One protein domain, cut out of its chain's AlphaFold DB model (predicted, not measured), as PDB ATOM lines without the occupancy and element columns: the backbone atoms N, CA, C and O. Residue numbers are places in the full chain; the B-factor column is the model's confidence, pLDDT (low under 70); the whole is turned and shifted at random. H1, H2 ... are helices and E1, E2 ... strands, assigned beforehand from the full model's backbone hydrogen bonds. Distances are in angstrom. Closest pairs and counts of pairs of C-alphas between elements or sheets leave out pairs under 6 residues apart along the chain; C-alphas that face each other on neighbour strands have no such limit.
ATOM      1  N   LYS A   3      91.216 194.950 120.911       40.09
ATOM      2  CA  LYS A   3      91.354 196.373 120.566       40.09
ATOM      3  C   LYS A   3      90.531 197.169 121.571       40.09
ATOM      4  O   LYS A   3      89.339 196.909 121.697       40.09
ATOM      5  N   GLU A   4      91.181 198.061 122.308       42.72
ATOM      6  CA  GLU A   4      90.511 198.936 123.269       42.72
ATOM      7  C   GLU A   4      89.649 199.937 122.495       42.72
ATOM      8  O   GLU A   4      90.141 200.622 121.592       42.72
ATOM      9  N   LEU A   5      88.345 199.917 122.769       57.16
ATOM     10  CA  LEU A   5      87.360 200.782 122.119       57.16
ATOM     11  C   LEU A   5      86.970 201.970 123.009       57.16
ATOM     12  O   LEU A   5      86.674 203.016 122.451       57.16
ATOM     13  N   ASP A   6      86.973 201.784 124.336       47.16
ATOM     14  CA  ASP A   6      86.937 202.783 125.426       47.16
ATOM     15  C   ASP A   6      86.837 202.038 126.778       47.16
ATOM     16  O   ASP A   6      86.380 200.889 126.793       47.16
ATOM     17  N   ASP A   7      87.263 202.681 127.878       53.94
ATOM     18  CA  ASP A   7      87.263 202.234 129.294       53.94
ATOM     19  C   ASP A   7      86.524 200.900 129.559       53.94
ATOM     20  O   ASP A   7      85.346 200.860 129.921       53.94
ATOM     21  N   ALA A   8      87.258 199.791 129.396       54.25
ATOM     22  CA  ALA A   8      86.861 198.397 129.655       54.25
ATOM     23  C   ALA A   8      86.103 197.613 128.558       54.25
ATOM     24  O   ALA A   8      85.657 196.493 128.826       54.25
ATOM     25  N   LYS A   9      86.009 198.096 127.311       39.66
ATOM     26  CA  LYS A   9      85.499 197.289 126.179       39.66
ATOM     27  C   LYS A   9      86.590 196.923 125.180       39.66
ATOM     28  O   LYS A   9      87.261 197.781 124.610       39.66
ATOM     29  N   TYR A  10      86.697 195.621 124.922       54.78
ATOM     30  CA  TYR A  10      87.703 195.042 124.050       54.78
ATOM     31  C   TYR A  10      87.082 194.219 122.914       54.78
ATOM     32  O   TYR A  10      86.275 193.323 123.159       54.78
ATOM     33  N   GLU A  11      87.497 194.474 121.671       43.31
ATOM     34  CA  GLU A  11      87.038 193.717 120.495       43.31
ATOM     35  C   GLU A  11      88.022 192.597 120.108       43.31
ATOM     36  O   GLU A  11      89.224 192.834 119.935       43.31
ATOM     37  N   ARG A  12      87.507 191.364 119.975       43.78
ATOM     38  CA  ARG A  12      88.267 190.140 119.664       43.78
ATOM     39  C   ARG A  12      88.669 190.108 118.189       43.78
ATOM     40  O   ARG A  12      87.812 190.050 117.318       43.78
ATOM     41  N   THR A  13      89.971 190.058 117.905       53.97
ATOM     42  CA  THR A  13      90.473 190.065 116.513       53.97
ATOM     43  C   THR A  13      90.935 188.701 115.992       53.97
ATOM     44  O   THR A  13      90.897 188.483 114.789       53.97
ATOM     45  N   GLU A  14      91.349 187.767 116.857       47.94
ATOM     46  CA  GLU A  14      91.707 186.391 116.468       47.94
ATOM     47  C   GLU A  14      91.392 185.405 117.608       47.94
ATOM     48  O   GLU A  14      91.651 185.723 118.772       47.94
ATOM     49  N   PRO A  15      90.825 184.219 117.312       51.84
ATOM     50  CA  PRO A  15      90.217 183.379 118.335       51.84
ATOM     51  C   PRO A  15      91.176 182.522 119.162       51.84
ATOM     52  O   PRO A  15      90.760 182.079 120.232       51.84
ATOM     53  N   LEU A  16      92.408 182.274 118.699       49.62
ATOM     54  CA  LEU A  16      93.304 181.292 119.314       49.62
ATOM     55  C   LEU A  16      94.778 181.596 119.003       49.62
ATOM     56  O   LEU A  16      95.183 181.553 117.844       49.62
ATOM     57  N   ILE A  17      95.596 181.834 120.032       56.53
ATOM     58  CA  ILE A  17      97.061 181.869 119.906       56.53
ATOM     59  C   ILE A  17      97.623 180.644 120.618       56.53
ATOM     60  O   ILE A  17      97.351 180.423 121.795       56.53
ATOM     61  N   SER A  18      98.452 179.871 119.922       58.31
ATOM     62  CA  SER A  18      99.269 178.821 120.527       58.31
ATOM     63  C   SER A  18     100.709 178.989 120.069       58.31
ATOM     64  O   SER A  18     100.980 179.202 118.886       58.31
ATOM     65  N   SER A  19     101.656 178.883 121.000       57.41
ATOM     66  CA  SER A  19     103.064 178.736 120.648       57.41
ATOM     67  C   SER A  19     103.249 177.345 120.027       57.41
ATOM     68  O   SER A  19     103.346 176.351 120.754       57.41
ATOM     69  N   GLY A  20     103.231 177.268 118.692       55.84
ATOM     70  CA  GLY A  20     103.549 176.049 117.943       55.84
ATOM     71  C   GLY A  20     104.945 175.513 118.279       55.84
ATOM     72  O   GLY A  20     105.769 176.218 118.862       55.84
ATOM     73  N   ASP A  21     105.219 174.261 117.914       53.97
ATOM     74  CA  ASP A  21     106.397 173.533 118.408       53.97
ATOM     75  C   ASP A  21     107.759 174.087 117.906       53.97
ATOM     76  O   ASP A  21     108.782 173.753 118.501       53.97
ATOM     77  N   GLU A  22     107.801 174.974 116.891       51.94
ATOM     78  CA  GLU A  22     109.055 175.472 116.275       51.94
ATOM     79  C   GLU A  22     109.042 176.945 115.763       51.94
ATOM     80  O   GLU A  22     109.485 177.226 114.650       51.94
ATOM     81  N   VAL A  23     108.581 177.942 116.538       50.62
ATOM     82  CA  VAL A  23     108.674 179.375 116.125       50.62
ATOM     83  C   VAL A  23     109.860 180.111 116.791       50.62
ATOM     84  O   VAL A  23     110.235 179.839 117.929       50.62
ATOM     85  N   ARG A  24     110.492 181.044 116.053       58.22
ATOM     86  CA  ARG A  24     111.724 181.788 116.415       58.22
ATOM     87  C   ARG A  24     111.634 182.535 117.764       58.22
ATOM     88  O   ARG A  24     110.607 183.088 118.147       58.22
ATOM     89  N   SER A  25     112.770 182.573 118.466       63.81
ATOM     90  CA  SER A  25     112.875 182.566 119.935       63.81
ATOM     91  C   SER A  25     112.556 183.859 120.694       63.81
ATOM     92  O   SER A  25     112.215 183.765 121.869       63.81
ATOM     93  N   THR A  26     112.670 185.051 120.101       71.88
ATOM     94  CA  THR A  26     112.578 186.309 120.876       71.88
ATOM     95  C   THR A  26     111.138 186.718 121.176       71.88
ATOM     96  O   THR A  26     110.824 187.015 122.326       71.88
ATOM     97  N   VAL A  27     110.250 186.687 120.177       74.69
ATOM     98  CA  VAL A  27     108.831 187.048 120.356       74.69
ATOM     99  C   VAL A  27     108.146 186.050 121.285       74.69
ATOM    100  O   VAL A  27     107.519 186.461 122.254       74.69
ATOM    101  N   LEU A  28     108.354 184.746 121.069       75.88
ATOM    102  CA  LEU A  28     107.827 183.720 121.969       75.88
ATOM    103  C   LEU A  28     108.406 183.822 123.380       75.88
ATOM    104  O   LEU A  28     107.672 183.686 124.352       75.88
ATOM    105  N   ARG A  29     109.705 184.105 123.528       80.44
ATOM    106  CA  ARG A  29     110.299 184.325 124.855       80.44
ATOM    107  C   ARG A  29     109.674 185.529 125.554       80.44
ATOM    108  O   ARG A  29     109.437 185.448 126.754       80.44
ATOM    109  N   ASN A  30     109.430 186.624 124.839       85.31
ATOM    110  CA  ASN A  30     108.789 187.808 125.409       85.31
ATOM    111  C   ASN A  30     107.334 187.526 125.786       85.31
ATOM    112  O   ASN A  30     106.935 187.864 126.894       85.31
ATOM    113  N   TYR A  31     106.593 186.816 124.935       84.00
ATOM    114  CA  TYR A  31     105.247 186.343 125.247       84.00
ATOM    115  C   TYR A  31     105.235 185.468 126.510       84.00
ATOM    116  O   TYR A  31     104.510 185.763 127.451       84.00
ATOM    117  N   HIS A  32     106.109 184.460 126.605       86.12
ATOM    118  CA  HIS A  32     106.195 183.610 127.798       86.12
ATOM    119  C   HIS A  32     106.591 184.381 129.061       86.12
ATOM    120  O   HIS A  32     106.089 184.071 130.138       86.12
ATOM    121  N   LYS A  33     107.479 185.380 128.949       89.88
ATOM    122  CA  LYS A  33     107.802 186.277 130.068       89.88
ATOM    123  C   LYS A  33     106.573 187.065 130.512       89.88
ATOM    124  O   LYS A  33     106.314 187.124 131.703       89.88
ATOM    125  N   GLN A  34     105.818 187.619 129.568       90.50
ATOM    126  CA  GLN A  34     104.601 188.367 129.865       90.50
ATOM    127  C   GLN A  34     103.541 187.478 130.526       90.50
ATOM    128  O   GLN A  34     102.992 187.863 131.551       90.50
ATOM    129  N   THR A  35     103.324 186.264 130.012       90.69
ATOM    130  CA  THR A  35     102.429 185.272 130.628       90.69
ATOM    131  C   THR A  35     102.838 184.960 132.066       90.69
ATOM    132  O   THR A  35     101.996 184.928 132.952       90.69
ATOM    133  N   LEU A  36     104.137 184.759 132.311       93.25
ATOM    134  CA  LEU A  36     104.679 184.533 133.652       93.25
ATOM    135  C   LEU A  36     104.414 185.709 134.596       93.25
ATOM    136  O   LEU A  36     104.024 185.485 135.737       93.25
ATOM    137  N   THR A  37     104.612 186.941 134.124       94.62
ATOM    138  CA  THR A  37     104.314 188.152 134.899       94.62
ATOM    139  C   THR A  37     102.829 188.233 135.248       94.62
ATOM    140  O   THR A  37     102.503 188.410 136.416       94.62
ATOM    141  N   GLN A  38     101.940 187.988 134.283       91.88
ATOM    142  CA  GLN A  38     100.491 187.964 134.519       91.88
ATOM    143  C   GLN A  38     100.091 186.895 135.546       91.88
ATOM    144  O   GLN A  38      99.241 187.140 136.394       91.88
ATOM    145  N   SER A  39     100.724 185.715 135.517       93.44
ATOM    146  CA  SER A  39     100.478 184.674 136.524       93.44
ATOM    147  C   SER A  39     100.927 185.078 137.932       93.44
ATOM    148  O   SER A  39     100.319 184.631 138.898       93.44
ATOM    149  N   ILE A  40     101.978 185.895 138.061       94.38
ATOM    150  CA  ILE A  40     102.411 186.443 139.356       94.38
ATOM    151  C   ILE A  40     101.390 187.471 139.847       94.38
ATOM    152  O   ILE A  40     100.929 187.362 140.973       94.38
ATOM    153  N   GLU A  41     100.993 188.418 138.995       94.50
ATOM    154  CA  GLU A  41     100.007 189.458 139.335       94.50
ATOM    155  C   GLU A  41      98.645 188.865 139.726       94.50
ATOM    156  O   GLU A  41      97.971 189.370 140.624       94.50
ATOM    157  N   ALA A  42      98.247 187.754 139.101       93.56
ATOM    158  CA  ALA A  42      97.008 187.050 139.420       93.56
ATOM    159  C   ALA A  42      96.956 186.522 140.864       93.56
ATOM    160  O   ALA A  42      95.859 186.332 141.386       93.56
ATOM    161  N   LEU A  43      98.108 186.311 141.523       93.25
ATOM    162  CA  LEU A  43      98.166 185.905 142.935       93.25
ATOM    163  C   LEU A  43      97.639 186.984 143.887       93.25
ATOM    164  O   LEU A  43      97.160 186.646 144.973       93.25
ATOM    165  N   SER A  61     113.267 160.254 136.345       89.81
ATOM    166  CA  SER A  61     114.249 159.915 135.312       89.81
ATOM    167  C   SER A  61     114.079 160.790 134.062       89.81
ATOM    168  O   SER A  61     112.998 161.325 133.803       89.81
ATOM    169  N   ARG A  62     115.108 160.866 133.203       86.94
ATOM    170  CA  ARG A  62     114.997 161.552 131.900       86.94
ATOM    171  C   ARG A  62     113.898 160.953 131.015       86.94
ATOM    172  O   ARG A  62     113.201 161.701 130.335       86.94
ATOM    173  N   LYS A  63     113.724 159.626 131.041       93.25
ATOM    174  CA  LYS A  63     112.652 158.928 130.310       93.25
ATOM    175  C   LYS A  63     111.281 159.415 130.778       93.25
ATOM    176  O   LYS A  63     110.456 159.801 129.956       93.25
ATOM    177  N   THR A  64     111.073 159.448 132.091       94.94
ATOM    178  CA  THR A  64     109.826 159.911 132.710       94.94
ATOM    179  C   THR A  64     109.584 161.397 132.444       94.94
ATOM    180  O   THR A  64     108.482 161.765 132.063       94.94
ATOM    181  N   PHE A  65     110.611 162.247 132.537       92.31
ATOM    182  CA  PHE A  65     110.511 163.668 132.180       92.31
ATOM    183  C   PHE A  65     110.027 163.867 130.734       92.31
ATOM    184  O   PHE A  65     109.129 164.667 130.479       92.31
ATOM    185  N   CYS A  66     110.589 163.119 129.777       91.50
ATOM    186  CA  CYS A  66     110.148 163.172 128.382       91.50
ATOM    187  C   CYS A  66     108.703 162.678 128.207       91.50
ATOM    188  O   CYS A  66     107.988 163.222 127.369       91.50
ATOM    189  N   ALA A  67     108.271 161.676 128.979       96.38
ATOM    190  CA  ALA A  67     106.883 161.217 128.972       96.38
ATOM    191  C   ALA A  67     105.929 162.303 129.497       96.38
ATOM    192  O   ALA A  67     104.977 162.645 128.806       96.38
ATOM    193  N   ILE A  68     106.246 162.937 130.633       95.69
ATOM    194  CA  ILE A  68     105.466 164.063 131.185       95.69
ATOM    195  C   ILE A  68     105.376 165.210 130.173       95.69
ATOM    196  O   ILE A  68     104.308 165.785 129.977       95.69
ATOM    197  N   LYS A  69     106.478 165.527 129.477       92.44
ATOM    198  CA  LYS A  69     106.466 166.546 128.418       92.44
ATOM    199  C   LYS A  69     105.434 166.220 127.332       92.44
ATOM    200  O   LYS A  69     104.717 167.123 126.915       92.44
ATOM    201  N   LYS A  70     105.352 164.962 126.886       94.94
ATOM    202  CA  LYS A  70     104.362 164.531 125.885       94.94
ATOM    203  C   LYS A  70     102.936 164.640 126.415       94.94
ATOM    204  O   LYS A  70     102.087 165.178 125.718       94.94
ATOM    205  N   GLU A  71     102.693 164.224 127.656       97.06
ATOM    206  CA  GLU A  71     101.373 164.366 128.285       97.06
ATOM    207  C   GLU A  71     100.913 165.827 128.335       97.06
ATOM    208  O   GLU A  71      99.777 166.133 127.983       97.06
ATOM    209  N   ILE A  72     101.814 166.753 128.675       95.12
ATOM    210  CA  ILE A  72     101.531 168.194 128.637       95.12
ATOM    211  C   ILE A  72     101.202 168.661 127.210       95.12
ATOM    212  O   ILE A  72     100.305 169.482 127.016       95.12
ATOM    213  N   GLN A  73     101.910 168.162 126.193       91.81
ATOM    214  CA  GLN A  73     101.619 168.503 124.798       91.81
ATOM    215  C   GLN A  73     100.218 168.038 124.386       91.81
ATOM    216  O   GLN A  73      99.477 168.832 123.804       91.81
ATOM    217  N   GLU A  74      99.839 166.808 124.727       96.19
ATOM    218  CA  GLU A  74      98.507 166.270 124.432       96.19
ATOM    219  C   GLU A  74      97.410 166.960 125.247       96.19
ATOM    220  O   GLU A  74      96.340 167.254 124.717       96.19
ATOM    221  N   PHE A  75      97.678 167.305 126.507       96.00
ATOM    222  CA  PHE A  75      96.758 168.089 127.325       96.00
ATOM    223  C   PHE A  75      96.450 169.448 126.694       96.00
ATOM    224  O   PHE A  75      95.281 169.791 126.535       96.00
ATOM    225  N   ARG A  76      97.473 170.175 126.227       93.69
ATOM    226  CA  ARG A  76      97.271 171.445 125.507       93.69
ATOM    227  C   ARG A  76      96.396 171.263 124.268       93.69
ATOM    228  O   ARG A  76      95.512 172.078 124.041       93.69
ATOM    229  N   LYS A  77      96.593 170.194 123.487       92.69
ATOM    230  CA  LYS A  77      95.737 169.907 122.321       92.69
ATOM    231  C   LYS A  77      94.277 169.688 122.720       92.69
ATOM    232  O   LYS A  77      93.397 170.202 122.038       92.69
ATOM    233  N   ARG A  78      94.023 168.983 123.829       97.19
ATOM    234  CA  ARG A  78      92.661 168.797 124.360       97.19
ATOM    235  C   ARG A  78      92.022 170.125 124.770       97.19
ATOM    236  O   ARG A  78      90.889 170.370 124.384       97.19
ATOM    237  N   LEU A  79      92.757 171.006 125.455       95.31
ATOM    238  CA  LEU A  79      92.253 172.341 125.812       95.31
ATOM    239  C   LEU A  79      91.901 173.181 124.576       95.31
ATOM    240  O   LEU A  79      90.857 173.825 124.544       95.31
ATOM    241  N   LEU A  80      92.742 173.146 123.533       92.88
ATOM    242  CA  LEU A  80      92.459 173.851 122.276       92.88
ATOM    243  C   LEU A  80      91.209 173.296 121.577       92.88
ATOM    244  O   LEU A  80      90.461 174.069 120.986       92.88
ATOM    245  N   ALA A  81      90.987 171.979 121.631       94.88
ATOM    246  CA  ALA A  81      89.776 171.362 121.092       94.88
ATOM    247  C   ALA A  81      88.531 171.832 121.857       94.88
ATOM    248  O   ALA A  81      87.600 172.322 121.227       94.88
ATOM    249  N   MET A  82      88.569 171.808 123.195       96.12
ATOM    250  CA  MET A  82      87.480 172.310 124.043       96.12
ATOM    251  C   MET A  82      87.139 173.773 123.726       96.12
ATOM    252  O   MET A  82      85.984 174.094 123.473       96.12
ATOM    253  N   ALA A  83      88.144 174.652 123.651       94.62
ATOM    254  CA  ALA A  83      87.939 176.069 123.335       94.62
ATOM    255  C   ALA A  83      87.414 176.313 121.907       94.62
ATOM    256  O   ALA A  83      86.806 177.345 121.637       94.62
ATOM    257  N   LYS A  84      87.682 175.395 120.971       92.44
ATOM    258  CA  LYS A  84      87.165 175.460 119.596       92.44
ATOM    259  C   LYS A  84      85.719 174.966 119.500       92.44
ATOM    260  O   LYS A  84      84.990 175.414 118.619       92.44
ATOM    261  N   GLU A  85      85.344 174.021 120.352       95.88
ATOM    262  CA  GLU A  85      84.000 173.443 120.426       95.88
ATOM    263  C   GLU A  85      83.025 174.320 121.226       95.88
ATOM    264  O   GLU A  85      81.816 174.202 121.034       95.88
ATOM    265  N   ASP A  86      83.532 175.224 122.068       95.56
ATOM    266  CA  ASP A  86      82.724 176.196 122.806       95.56
ATOM    267  C   ASP A  86      82.119 177.258 121.871       95.56
ATOM    268  O   ASP A  86      82.800 178.151 121.353       95.56
TER     269      ASP A  86
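This is residues 3 to 43 and 61 to 86 of the 115 residues of the protein "DUF4423 domain-containing protein" of Fibrobacter sp (UniProt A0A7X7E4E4). A small strand hairpin, E1 and E2, leads through a long winding link, residues 13 to 24, to helix H1, and a longer helix, H2, runs crosswise to H1 and apart from it, with part of that link passing between the two helices. The 67 printed residues, mostly helix by class, hold E1, E2, H1 and H2 in that order, the two strands antiparallel. The whole is only just loose, close to extended, with a radius of gyration of the C-alphas of 15.9 A, and elongated, spanning 52 by 29 by 29 A.

Find C-alpha 3 at (91.354, 196.373, 120.566), where E1, residues 3 to 6, begins; E2 is residues 9 to 12. H1, residues 25 to 43, runs 27.5 A. H2, residues 62 to 85, runs 35.1 A to C-alpha 85 at (84.000, 173.443, 120.426).

In the hairpin, look at N 5 and O 9, 3.0 A apart. H1 and H2 are apart. Every O i to N i+4 pair is within hydrogen-bond range in H2, 14 of 15 in H1.

Residues 44 to 60 are not printed; C-alphas 43 and 61 are 31.5 A apart across the cut. The link from E2 to H1 is long. Residues 3 to 25 have pLDDT under 70.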